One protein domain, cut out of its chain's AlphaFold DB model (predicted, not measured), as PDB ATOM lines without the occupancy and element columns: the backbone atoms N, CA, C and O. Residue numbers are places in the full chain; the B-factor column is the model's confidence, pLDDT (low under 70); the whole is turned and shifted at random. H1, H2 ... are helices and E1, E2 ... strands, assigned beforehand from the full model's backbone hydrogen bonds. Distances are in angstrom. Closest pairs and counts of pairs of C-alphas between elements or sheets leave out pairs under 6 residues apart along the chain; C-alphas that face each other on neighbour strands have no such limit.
ATOM      1  N   SER A  10       0.141 -15.442   6.476       46.31
ATOM      2  CA  SER A  10      -0.691 -15.044   5.335       46.31
ATOM      3  C   SER A  10       0.121 -14.342   4.239       46.31
ATOM      4  O   SER A  10      -0.256 -14.382   3.072       46.31
ATOM      5  N   ALA A  11       1.266 -13.749   4.595       50.59
ATOM      6  CA  ALA A  11       2.295 -13.292   3.666       50.59
ATOM      7  C   ALA A  11       3.618 -13.073   4.418       50.59
ATOM      8  O   ALA A  11       3.621 -12.443   5.472       50.59
ATOM      9  N   ILE A  12       4.742 -13.530   3.854       52.38
ATOM     10  CA  ILE A  12       6.044 -12.895   4.096       52.38
ATOM     11  C   ILE A  12       6.341 -12.091   2.836       52.38
ATOM     12  O   ILE A  12       6.824 -12.635   1.842       52.38
ATOM     13  N   LYS A  13       6.028 -10.794   2.842       55.47
ATOM     14  CA  LYS A  13       6.455  -9.920   1.747       55.47
ATOM     15  C   LYS A  13       7.921  -9.563   1.979       55.47
ATOM     16  O   LYS A  13       8.228  -8.645   2.733       55.47
ATOM     17  N   LYS A  14       8.823 -10.336   1.372       50.78
ATOM     18  CA  LYS A  14      10.257 -10.030   1.343       50.78
ATOM     19  C   LYS A  14      10.523  -9.054   0.205       50.78
ATOM     20  O   LYS A  14      10.276  -9.376  -0.954       50.78
ATOM     21  N   TYR A  15      11.021  -7.870   0.528       51.12
ATOM     22  CA  TYR A  15      11.596  -6.974  -0.472       51.12
ATOM     23  C   TYR A  15      13.005  -7.466  -0.842       51.12
ATOM     24  O   TYR A  15      13.612  -8.175  -0.032       51.12
ATOM     25  N   PRO A  16      13.534  -7.157  -2.043       47.81
ATOM     26  CA  PRO A  16      14.882  -7.563  -2.428       47.81
ATOM     27  C   PRO A  16      15.867  -7.092  -1.363       47.81
ATOM     28  O   PRO A  16      15.992  -5.896  -1.106       47.81
ATOM     29  N   GLN A  17      16.511  -8.045  -0.700       47.94
ATOM     30  CA  GLN A  17      17.494  -7.737   0.322       47.94
ATOM     31  C   GLN A  17      18.728  -7.197  -0.398       47.94
ATOM     32  O   GLN A  17      19.396  -7.926  -1.128       47.94
ATOM     33  N   VAL A  18      19.005  -5.907  -0.235       48.69
ATOM     34  CA  VAL A  18      20.352  -5.388  -0.471       48.69
ATOM     35  C   VAL A  18      21.225  -5.868   0.682       48.69
ATOM     36  O   VAL A  18      20.773  -5.911   1.823       48.69
ATOM     37  N   ASN A  19      22.450  -6.283   0.373       42.34
ATOM     38  CA  ASN A  19      23.413  -6.819   1.333       42.34
ATOM     39  C   ASN A  19      23.825  -5.735   2.349       42.34
ATOM     40  O   ASN A  19      24.905  -5.162   2.247       42.34
ATOM     41  N   SER A  20      22.972  -5.432   3.323       48.06
ATOM     42  CA  SER A  20      23.272  -4.495   4.399       48.06
ATOM     43  C   SER A  20      23.886  -5.282   5.547       48.06
ATOM     44  O   SER A  20      23.196  -5.775   6.437       48.06
ATOM     45  N   THR A  21      25.210  -5.432   5.524       47.44
ATOM     46  CA  THR A  21      25.969  -5.795   6.722       47.44
ATOM     47  C   THR A  21      25.701  -4.724   7.777       47.44
ATOM     48  O   THR A  21      26.224  -3.616   7.681       47.44
ATOM     49  N   ALA A  22      24.831  -5.032   8.740       49.78
ATOM     50  CA  ALA A  22      24.346  -4.127   9.777       49.78
ATOM     51  C   ALA A  22      25.420  -3.822  10.838       49.78
ATOM     52  O   ALA A  22      25.274  -4.123  12.016       49.78
ATOM     53  N   THR A  23      26.494  -3.178  10.405       50.31
ATOM     54  CA  THR A  23      27.427  -2.405  11.223       50.31
ATOM     55  C   THR A  23      27.909  -1.255  10.356       50.31
ATOM     56  O   THR A  23      29.024  -1.267   9.848       50.31
ATOM     57  N   ALA A  24      27.046  -0.273  10.141       54.28
ATOM     58  CA  ALA A  24      27.447   0.971   9.514       54.28
ATOM     59  C   ALA A  24      26.794   2.107  10.290       54.28
ATOM     60  O   ALA A  24      25.634   2.473  10.124       54.28
ATOM     61  N   THR A  25      27.556   2.641  11.233       54.06
ATOM     62  CA  THR A  25      27.436   4.056  11.529       54.06
ATOM     63  C   THR A  25      27.821   4.767  10.232       54.06
ATOM     64  O   THR A  25      28.890   4.478   9.690       54.06
ATOM     65  N   ASN A  26      26.965   5.629   9.679       60.47
ATOM     66  CA  ASN A  26      27.347   6.360   8.470       60.47
ATOM     67  C   ASN A  26      28.560   7.269   8.764       60.47
ATOM     68  O   ASN A  26      28.920   7.489   9.925       60.47
ATOM     69  N   ALA A  27      29.194   7.820   7.725       59.00
ATOM     70  CA  ALA A  27      30.367   8.695   7.862       59.00
ATOM     71  C   ALA A  27      30.137   9.920   8.783       59.00
ATOM     72  O   ALA A  27      31.082  10.609   9.155       59.00
ATOM     73  N   GLN A  28      28.882  10.181   9.159       59.78
ATOM     74  CA  GLN A  28      28.397  11.256  10.014       59.78
ATOM     75  C   GLN A  28      28.025  10.787  11.437       59.78
ATOM     76  O   GLN A  28      27.356  11.515  12.174       59.78
ATOM     77  N   GLY A  29      28.407   9.573  11.842       59.25
ATOM     78  CA  GLY A  29      28.162   9.086  13.202       59.25
ATOM     79  C   GLY A  29      26.708   8.672  13.481       59.25
ATOM     80  O   GLY A  29      26.366   8.407  14.631       59.25
ATOM     81  N   GLN A  30      25.840   8.615  12.463       65.06
ATOM     82  CA  GLN A  30      24.433   8.248  12.621       65.06
ATOM     83  C   GLN A  30      24.227   6.747  12.479       65.06
ATOM     84  O   GLN A  30      24.813   6.087  11.622       65.06
ATOM     85  N   VAL A  31      23.326   6.225  13.304       70.81
ATOM     86  CA  VAL A  31      22.851   4.851  13.208       70.81
ATOM     87  C   VAL A  31      22.064   4.668  11.909       70.81
ATOM     88  O   VAL A  31      21.011   5.283  11.744       70.81
ATOM     89  N   GLU A  32      22.546   3.806  11.014       83.81
ATOM     90  CA  GLU A  32      21.802   3.415   9.815       83.81
ATOM     91  C   GLU A  32      20.549   2.619  10.210       83.81
ATOM     92  O   GLU A  32      20.629   1.615  10.923       83.81
ATOM     93  N   LEU A  33      19.382   3.115   9.797       89.00
ATOM     94  CA  LEU A  33      18.087   2.465   9.996       89.00
ATOM     95  C   LEU A  33      17.709   1.711   8.724       89.00
ATOM     96  O   LEU A  33      18.000   2.170   7.623       89.00
ATOM     97  N   THR A  34      17.013   0.587   8.869       85.62
ATOM     98  CA  THR A  34      16.438  -0.132   7.737       85.62
ATOM     99  C   THR A  34      15.370   0.751   7.075       85.62
ATOM    100  O   THR A  34      14.410   1.134   7.750       85.62
ATOM    101  N   PRO A  35      15.492   1.073   5.776       84.00
ATOM    102  CA  PRO A  35      14.467   1.814   5.048       84.00
ATOM    103  C   PRO A  35      13.113   1.097   5.070       84.00
ATOM    104  O   PRO A  35      13.066  -0.123   4.937       84.00
ATOM    105  N   GLU A  36      12.015   1.847   5.177       79.94
ATOM    106  CA  GLU A  36      10.649   1.301   5.292       79.94
ATOM    107  C   GLU A  36      10.283   0.350   4.140       79.94
ATOM    108  O   GLU A  36       9.694  -0.707   4.353       79.94
ATOM    109  N   TYR A  37      10.725   0.655   2.916       78.06
ATOM    110  CA  TYR A  37      10.492  -0.195   1.744       78.06
ATOM    111  C   TYR A  37      11.249  -1.537   1.779       78.06
ATOM    112  O   TYR A  37      11.050  -2.354   0.885       78.06
ATOM    113  N   LEU A  38      12.125  -1.770   2.763       78.19
ATOM    114  CA  LEU A  38      12.797  -3.052   3.002       78.19
ATOM    115  C   LEU A  38      12.202  -3.826   4.184       78.19
ATOM    116  O   LEU A  38      12.659  -4.934   4.473       78.19
ATOM    117  N   TRP A  39      11.194  -3.280   4.869       83.06
ATOM    118  CA  TRP A  39      10.599  -3.934   6.030       83.06
ATOM    119  C   TRP A  39       9.795  -5.154   5.599       83.06
ATOM    120  O   TRP A  39       8.925  -5.074   4.732       83.06
ATOM    121  N   TYR A  40      10.069  -6.300   6.218       80.56
ATOM    122  CA  TYR A  40       9.199  -7.455   6.064       80.56
ATOM    123  C   TYR A  40       7.936  -7.269   6.913       80.56
ATOM    124  O   TYR A  40       7.966  -6.671   7.988       80.56
ATOM    125  N   VAL A  41       6.825  -7.834   6.447       84.31
ATOM    126  CA  VAL A  41       5.570  -7.913   7.204       84.31
ATOM    127  C   VAL A  41       5.328  -9.371   7.560       84.31
ATOM    128  O   VAL A  41       5.393 -10.232   6.682       84.31
ATOM    129  N   VAL A  42       5.053  -9.637   8.837       82.94
ATOM    130  CA  VAL A  42       4.554 -10.932   9.311       82.94
ATOM    131  C   VAL A  42       3.116 -10.723   9.746       82.94
ATOM    132  O   VAL A  42       2.853  -9.960  10.670       82.94
ATOM    133  N   GLN A  43       2.190 -11.397   9.073       83.31
ATOM    134  CA  GLN A  43       0.767 -11.290   9.363       83.31
ATOM    135  C   GLN A  43       0.146 -12.674   9.515       83.31
ATOM    136  O   GLN A  43       0.331 -13.552   8.669       83.31
ATOM    137  N   ILE A  44      -0.612 -12.836  10.596       85.25
ATOM    138  CA  ILE A  44      -1.405 -14.023  10.899       85.25
ATOM    139  C   ILE A  44      -2.873 -13.587  10.854       85.25
ATOM    140  O   ILE A  44      -3.332 -12.887  11.751       85.25
ATOM    141  N   GLY A  45      -3.593 -13.963   9.794       86.12
ATOM    142  CA  GLY A  45      -4.988 -13.559   9.575       86.12
ATOM    143  C   GLY A  45      -5.151 -12.271   8.750       86.12
ATOM    144  O   GLY A  45      -4.195 -11.807   8.126       86.12
ATOM    145  N   PRO A  46      -6.371 -11.709   8.670       89.44
ATOM    146  CA  PRO A  46      -6.638 -10.475   7.932       89.44
ATOM    147  C   PRO A  46      -6.119  -9.232   8.670       89.44
ATOM    148  O   PRO A  46      -6.120  -9.181   9.899       89.44
ATOM    149  N   THR A  47      -5.728  -8.200   7.918       89.50
ATOM    150  CA  THR A  47      -5.439  -6.874   8.483       89.50
ATOM    151  C   THR A  47      -6.763  -6.195   8.843       89.50
ATOM    152  O   THR A  47      -7.606  -6.043   7.955       89.50
ATOM    153  N   PRO A  48      -6.991  -5.782  10.101       91.81
ATOM    154  CA  PRO A  48      -8.223  -5.097  10.462       91.81
ATOM    155  C   PRO A  48      -8.269  -3.687   9.859       91.81
ATOM    156  O   PRO A  48      -7.255  -2.995   9.776       91.81
ATOM    157  N   THR A  49      -9.466  -3.241   9.481       95.25
ATOM    158  CA  THR A  49      -9.758  -1.820   9.249       95.25
ATOM    159  C   THR A  49     -10.264  -1.225  10.558       95.25
ATOM    160  O   THR A  49     -11.174  -1.783  11.166       95.25
ATOM    161  N   ILE A  50      -9.660  -0.125  11.004       94.88
ATOM    162  CA  ILE A  50      -9.945   0.501  12.301       94.88
ATOM    163  C   ILE A  50     -10.478   1.916  12.054       94.88
ATOM    164  O   ILE A  50      -9.845   2.678  11.322       94.88
ATOM    165  N   ASP A  51     -11.606   2.268  12.677       96.62
ATOM    166  CA  ASP A  51     -12.015   3.667  12.846       96.62
ATOM    167  C   ASP A  51     -11.343   4.222  14.104       96.62
ATOM    168  O   ASP A  51     -11.468   3.673  15.198       96.62
ATOM    169  N   ILE A  52     -10.598   5.309  13.936       95.38
ATOM    170  CA  ILE A  52      -9.828   5.927  15.010       95.38
ATOM    171  C   ILE A  52     -10.714   6.585  16.073       95.38
ATOM    172  O   ILE A  52     -10.292   6.704  17.222       95.38
ATOM    173  N   ASN A  53     -11.936   6.983  15.706       95.75
ATOM    174  CA  ASN A  53     -12.892   7.600  16.626       95.75
ATOM    175  C   ASN A  53     -13.511   6.568  17.579       95.75
ATOM    176  O   ASN A  53     -13.868   6.919  18.701       95.75
ATOM    177  N   ASP A  54     -13.562   5.304  17.154       95.75
ATOM    178  CA  ASP A  54     -14.127   4.190  17.923       95.75
ATOM    179  C   ASP A  54     -13.048   3.299  18.564       95.75
ATOM    180  O   ASP A  54     -13.357   2.354  19.298       95.75
ATOM    181  N   TYR A  55     -11.769   3.585  18.314       97.62
ATOM    182  CA  TYR A  55     -10.659   2.814  18.861       97.62
ATOM    183  C   TYR A  55     -10.499   3.025  20.372       97.62
ATOM    184  O   TYR A  55     -10.469   4.156  20.868       97.62
ATOM    185  N   ALA A  56     -10.280   1.926  21.100       97.31
ATOM    186  CA  ALA A  56      -9.842   1.965  22.487       97.31
ATOM    187  C   ALA A  56      -8.809   0.871  22.794       97.31
ATOM    188  O   ALA A  56      -9.022  -0.298  22.474       97.31
ATOM    189  N   LEU A  57      -7.730   1.246  23.487       96.69
ATOM    190  CA  LEU A  57      -6.836   0.307  24.162       96.69
ATOM    191  C   LEU A  57      -7.412  -0.008  25.544       96.69
ATOM    192  O   LEU A  57      -7.589   0.896  26.361       96.69
ATOM    193  N   VAL A  58      -7.688  -1.283  25.802       97.12
ATOM    194  CA  VAL A  58      -8.142  -1.770  27.109       97.12
ATOM    195  C   VAL A  58      -6.985  -2.492  27.792       97.12
ATOM    196  O   VAL A  58      -6.383  -3.385  27.199       97.12
ATOM    197  N   VAL A  59      -6.678  -2.094  29.025       95.62
ATOM    198  CA  VAL A  59      -5.733  -2.776  29.917       95.62
ATOM    199  C   VAL A  59      -6.533  -3.320  31.093       95.62
ATOM    200  O   VAL A  59      -7.063  -2.552  31.897       95.62
ATOM    201  N   ASP A  60      -6.658  -4.640  31.168       97.00
ATOM    202  CA  ASP A  60      -7.472  -5.345  32.153       97.00
ATOM    203  C   ASP A  60      -6.760  -6.605  32.689       97.00
ATOM    204  O   ASP A  60      -5.536  -6.731  32.614       97.00
ATOM    205  N   GLY A  61      -7.516  -7.519  33.305       96.50
ATOM    206  CA  GLY A  61      -6.983  -8.742  33.901       96.50
ATOM    207  C   GLY A  61      -6.607  -8.557  35.370       96.50
ATOM    208  O   GLY A  61      -7.432  -8.131  36.177       96.50
ATOM    209  N   LEU A  62      -5.376  -8.925  35.736       97.31
ATOM    210  CA  LEU A  62      -4.895  -8.880  37.121       97.31
ATOM    211  C   LEU A  62      -4.350  -7.486  37.471       97.31
ATOM    212  O   LEU A  62      -3.150  -7.299  37.654       97.31
ATOM    213  N   VAL A  63      -5.247  -6.507  37.539       96.38
ATOM    214  CA  VAL A  63      -4.943  -5.106  37.860       96.38
ATOM    215  C   VAL A  63      -5.923  -4.579  38.905       96.38
ATOM    216  O   VAL A  63      -7.067  -5.022  38.968       96.38
ATOM    217  N   GLU A  64      -5.497  -3.611  39.720       97.44
ATOM    218  CA  GLU A  64      -6.382  -2.984  40.714       97.44
ATOM    219  C   GLU A  64      -7.492  -2.149  40.063       97.44
ATOM    220  O   GLU A  64      -8.605  -2.068  40.577       97.44
ATOM    221  N   SER A  65      -7.196  -1.495  38.938       96.56
ATOM    222  CA  SER A  65      -8.130  -0.619  38.228       96.56
ATOM    223  C   SER A  65      -7.934  -0.753  36.717       96.56
ATOM    224  O   SER A  65      -6.921  -0.281  36.199       96.56
ATOM    225  N   PRO A  66      -8.876  -1.399  36.001       97.25
ATOM    226  CA  PRO A  66      -8.831  -1.495  34.548       97.25
ATOM    227  C   PRO A  66      -8.851  -0.119  33.885       97.25
ATOM    228  O   PRO A  66      -9.535   0.800  34.343       97.25
ATOM    229  N   LEU A  67      -8.138   0.004  32.771       96.00
ATOM    230  CA  LEU A  67      -8.005   1.245  32.021       96.00
ATOM    231  C   LEU A  67      -8.559   1.075  30.605       96.00
ATOM    232  O   LEU A  67      -8.347   0.053  29.956       96.00
ATOM    233  N   LYS A  68      -9.239   2.111  30.110       97.56
ATOM    234  CA  LYS A  68      -9.688   2.220  28.721       97.56
ATOM    235  C   LYS A  68      -9.238   3.568  28.166       97.56
ATOM    236  O   LYS A  68      -9.732   4.595  28.617       97.56
ATOM    237  N   LEU A  69      -8.313   3.554  27.208       97.12
ATOM    238  CA  LEU A  69      -7.745   4.750  26.578       97.12
ATOM    239  C   LEU A  69      -8.227   4.871  25.136       97.12
ATOM    240  O   LEU A  69      -8.069   3.932  24.353       97.12
ATOM    241  N   THR A  70      -8.773   6.028  24.769       97.56
ATOM    242  CA  THR A  70      -9.045   6.374  23.368       97.56
ATOM    243  C   THR A  70      -7.743   6.665  22.620       97.56
ATOM    244  O   THR A  70      -6.679   6.841  23.222       97.56
ATOM    245  N   TYR A  71      -7.808   6.773  21.291       96.31
ATOM    246  CA  TYR A  71      -6.647   7.206  20.513       96.31
ATOM    247  C   TYR A  71      -6.128   8.592  20.942       96.31
ATOM    248  O   TYR A  71      -4.920   8.797  21.047       96.31
ATOM    249  N   ASN A  72      -7.030   9.530  21.250       96.38
ATOM    250  CA  ASN A  72      -6.650  10.872  21.699       96.38
ATOM    251  C   ASN A  72      -5.961  10.848  23.066       96.38
ATOM    252  O   ASN A  72      -4.969  11.553  23.252       96.38
ATOM    253  N   ASP A  73      -6.432  10.002  23.989       96.75
ATOM    254  CA  ASP A  73      -5.771   9.827  25.284       96.75
ATOM    255  C   ASP A  73      -4.332   9.339  25.080       96.75
ATOM    256  O   ASP A  73      -3.403   9.931  25.625       96.75
ATOM    257  N   LEU A  74      -4.123   8.338  24.215       95.19
ATOM    258  CA  LEU A  74      -2.789   7.817  23.894       95.19
ATOM    259  C   LEU A  74      -1.859   8.888  23.313       95.19
ATOM    260  O   LEU A  74      -0.690   8.945  23.685       95.19
ATOM    261  N   MET A  75      -2.363   9.744  22.421       94.69
ATOM    262  CA  MET A  75      -1.569  10.821  21.812       94.69
ATOM    263  C   MET A  75      -1.260  11.970  22.779       94.69
ATOM    264  O   MET A  75      -0.327  12.733  22.533       94.69
ATOM    265  N   SER A  76      -2.026  12.108  23.863       95.75
ATOM    266  CA  SER A  76      -1.789  13.123  24.897       95.75
ATOM    267  C   SER A  76      -0.682  12.738  25.886       95.75
ATOM    268  O   SER A  76      -0.144  13.605  26.579       95.75
ATOM    269  N   LEU A  77      -0.332  11.449  25.958       95.25
ATOM    270  CA  LEU A  77       0.681  10.947  26.878       95.25
ATOM    271  C   LEU A  77       2.107  11.265  26.386       95.25
ATOM    272  O   LEU A  77       2.348  11.346  25.178       95.25
ATOM    273  N   PRO A  78       3.087  11.421  27.298       95.44
ATOM    274  CA  PRO A  78       4.475  11.665  26.920       95.44
ATOM    275  C   PRO A  78       5.028  10.552  26.025       95.44
ATOM    276  O   PRO A  78       5.048   9.381  26.405       95.44
ATOM    277  N   SER A  79       5.511  10.926  24.839       95.69
ATOM    278  CA  SER A  79       6.099   9.973  23.900       95.69
ATOM    279  C   SER A  79       7.603   9.808  24.126       95.69
ATOM    280  O   SER A  79       8.344  10.789  24.232       95.69
ATOM    281  N   VAL A  80       8.063   8.559  24.118       95.62
ATOM    282  CA  VAL A  80       9.477   8.175  24.111       95.62
ATOM    283  C   VAL A  80       9.917   7.748  22.712       95.62
ATOM    284  O   VAL A  80       9.112   7.297  21.893       95.62
ATOM    285  N   LYS A  81      11.219   7.879  22.428       94.62
ATOM    286  CA  LYS A  81      11.835   7.440  21.167       94.62
ATOM    287  C   LYS A  81      12.941   6.436  21.446       94.62
ATOM    288  O   LYS A  81      13.896   6.768  22.143       94.62
ATOM    289  N   ILE A  82      12.863   5.260  20.829       93.25
ATOM    290  CA  ILE A  82      13.865   4.198  20.982       93.25
ATOM    291  C   ILE A  82      14.405   3.767  19.621       93.25
ATOM    292  O   ILE A  82      13.661   3.682  18.647       93.25
ATOM    293  N   VAL A  83      15.708   3.497  19.541       92.88
ATOM    294  CA  VAL A  83      16.309   2.808  18.392       92.88
ATOM    295  C   VAL A  83      16.493   1.353  18.790       92.88
ATOM    296  O   VAL A  83      17.186   1.069  19.761       92.88
ATOM    297  N   THR A  84      15.858   0.445  18.057       92.56
ATOM    298  CA  THR A  84      15.844  -0.985  18.381       92.56
ATOM    299  C   THR A  84      15.910  -1.839  17.116       92.56
ATOM    300  O   THR A  84      15.896  -1.314  16.000       92.56
ATOM    301  N   THR A  85      15.990  -3.154  17.301       91.12
ATOM    302  CA  THR A  85      15.968  -4.150  16.234       91.12
ATOM    303  C   THR A  85      14.773  -5.082  16.419       91.12
ATOM    304  O   THR A  85      14.615  -5.676  17.482       91.12
ATOM    305  N   LEU A  86      13.949  -5.241  15.383       90.75
ATOM    306  CA  LEU A  86      12.923  -6.282  15.308       90.75
ATOM    307  C   LEU A  86      13.466  -7.472  14.519       90.75
ATOM    308  O   LEU A  86      14.001  -7.299  13.424       90.75
ATOM    309  N   GLN A  87      13.302  -8.677  15.062       86.88
ATOM    310  CA  GLN A  87      13.685  -9.924  14.407       86.88
ATOM    311  C   GLN A  87      12.557 -10.947  14.558       86.88
ATOM    312  O   GLN A  87      12.029 -11.153  15.651       86.88
ATOM    313  N   CYS A  88      12.172 -11.585  13.456       84.50
ATOM    314  CA  CYS A  88      11.180 -12.651  13.477       84.50
ATOM    315  C   CYS A  88      11.839 -13.965  13.904       84.50
ATOM    316  O   CYS A  88      12.903 -14.318  13.418       84.50
ATOM    317  N   ILE A  89      11.186 -14.765  14.744       85.19
ATOM    318  CA  ILE A  89      11.709 -16.100  15.082       85.19
ATOM    319  C   ILE A  89      11.764 -17.051  13.874       85.19
ATOM    320  O   ILE A  89      12.516 -18.020  13.881       85.19
ATOM    321  N   SER A  90      10.965 -16.788  12.836       76.06
ATOM    322  CA  SER A  90      10.881 -17.610  11.624       76.06
ATOM    323  C   SER A  90      11.860 -17.179  10.521       76.06
ATOM    324  O   SER A  90      11.932 -17.850   9.493       76.06
ATOM    325  N   ASP A  91      12.591 -16.071  10.701       70.38
ATOM    326  CA  ASP A  91      13.528 -15.514   9.720       70.38
ATOM    327  C   ASP A  91      14.684 -14.784  10.425       70.38
ATOM    328  O   ASP A  91      14.469 -13.917  11.263       70.38
ATOM    329  N   HIS A  92      15.931 -15.074  10.057       75.12
ATOM    330  CA  HIS A  92      17.103 -14.416  10.647       75.12
ATOM    331  C   HIS A  92      17.289 -12.946  10.217       75.12
ATOM    332  O   HIS A  92      18.202 -12.274  10.699       75.12
ATOM    333  N   THR A  93      16.436 -12.429   9.331       79.19
ATOM    334  CA  THR A  93      16.441 -11.024   8.908       79.19
ATOM    335  C   THR A  93      16.091 -10.097  10.076       79.19
ATOM    336  O   THR A  93      15.089 -10.287  10.762       79.19
ATOM    337  N   SER A  94      16.915  -9.069  10.285       84.25
ATOM    338  CA  SER A  94      16.761  -8.078  11.355       84.25
ATOM    339  C   SER A  94      16.439  -6.697  10.781       84.25
ATOM    340  O   SER A  94      17.120  -6.238   9.865       84.25
ATOM    341  N   LEU A  95      15.430  -6.018  11.331       87.62
ATOM    342  CA  LEU A  95      15.052  -4.648  10.971       87.62
ATOM    343  C   LEU A  95      15.495  -3.695  12.070       87.62
ATOM    344  O   LEU A  95      15.010  -3.793  13.193       87.62
ATOM    345  N   LYS A  96      16.377  -2.749  11.753       91.25
ATOM    346  CA  LYS A  96      16.775  -1.693  12.682       91.25
ATOM    347  C   LYS A  96      15.917  -0.462  12.446       91.25
ATOM    348  O   LYS A  96      15.885   0.068  11.342       91.25
ATOM    349  N   LEU A  97      15.231   0.016  13.472       91.25
ATOM    350  CA  LEU A  97      14.243   1.078  13.335       91.25
ATOM    351  C   LEU A  97      14.252   2.011  14.540       91.25
ATOM    352  O   LEU A  97      14.745   1.674  15.618       91.25
ATOM    353  N   ARG A  98      13.679   3.197  14.340       93.31
ATOM    354  CA  ARG A  98      13.353   4.120  15.420       93.31
ATOM    355  C   ARG A  98      11.853   4.056  15.679       93.31
ATOM    356  O   ARG A  98      11.074   4.428  14.808       93.31
ATOM    357  N   LEU A  99      11.465   3.615  16.866       91.75
ATOM    358  CA  LEU A  99      10.080   3.616  17.327       91.75
ATOM    359  C   LEU A  99       9.803   4.893  18.122       91.75
ATOM    360  O   LEU A  99      10.673   5.369  18.854       91.75
ATOM    361  N   SER A 100       8.599   5.438  17.962       94.31
ATOM    362  CA  SER A 100       8.049   6.496  18.816       94.31
ATOM    363  C   SER A 100       6.738   5.987  19.398       94.31
ATOM    364  O   SER A 100       5.913   5.465  18.651       94.31
ATOM    365  N   GLY A 101       6.555   6.103  20.707       93.56
ATOM    366  CA  GLY A 101       5.372   5.555  21.366       93.56
ATOM    367  C   GLY A 101       5.333   5.866  22.851       93.56
ATOM    368  O   GLY A 101       6.080   6.723  23.320       93.56
ATOM    369  N   LEU A 102       4.449   5.175  23.564       92.50
ATOM    370  CA  LEU A 102       4.357   5.205  25.018       92.50
ATOM    371  C   LEU A 102       5.218   4.082  25.608       92.50
ATOM    372  O   LEU A 102       5.225   2.969  25.081       92.50
TER     373      LEU A 102
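This is residues 10 to 102 of the 105 residues of the protein "Oxidored_molyb domain-containing protein" of Vulcanisaeta sp. JCHS_4 (UniProt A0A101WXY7). With little regular structure, three separate antiparallel strand hairpins, E1-E2, E3-E4 and E5-E6, are strung round a loose, open ring, with short helix H1 between the last two. The printed part has 93 residues, 36 of them in named elements, mostly strand: E1 E2 E3 E4 H1 E5 E6. It is loose, with a radius of gyration of the C-alphas of 17.6 A and spans of 47 by 35 by 27 A.

E1, residues 10 to 12, begins with C-alpha 10 at (-0.691, -15.044, 5.335). E2 is residues 42 to 44, E3 56 to 59, E4 67 to 70, H1 71 to 76. E5, residues 80 to 87, 21.0 A long, bends by 59 degrees at residue 83. E6, residues 94 to 101, 20.4 A, bends by 55 degrees at residue 98 and ends with C-alpha 101 at (5.372, 5.555, 21.366).

Within hydrogen-bond range are N 10 and O 43 between E1 and E2, 2.9 A, N 57 and O 69 between E3 and E4, 2.8 A, and N 84 and O 97 between E5 and E6, 2.9 A. The closest C-alphas of E3 and H1, Ala 56 and Tyr 71, are 6.4 A apart. In H1 every O i to N i+4 pair is within range. E2 and E3 are apart, as are E4 and E5.

The printed part has no cut. The links E1 to E2 and E2 to E3 are long. Residues 10 to 30 have pLDDT under 70.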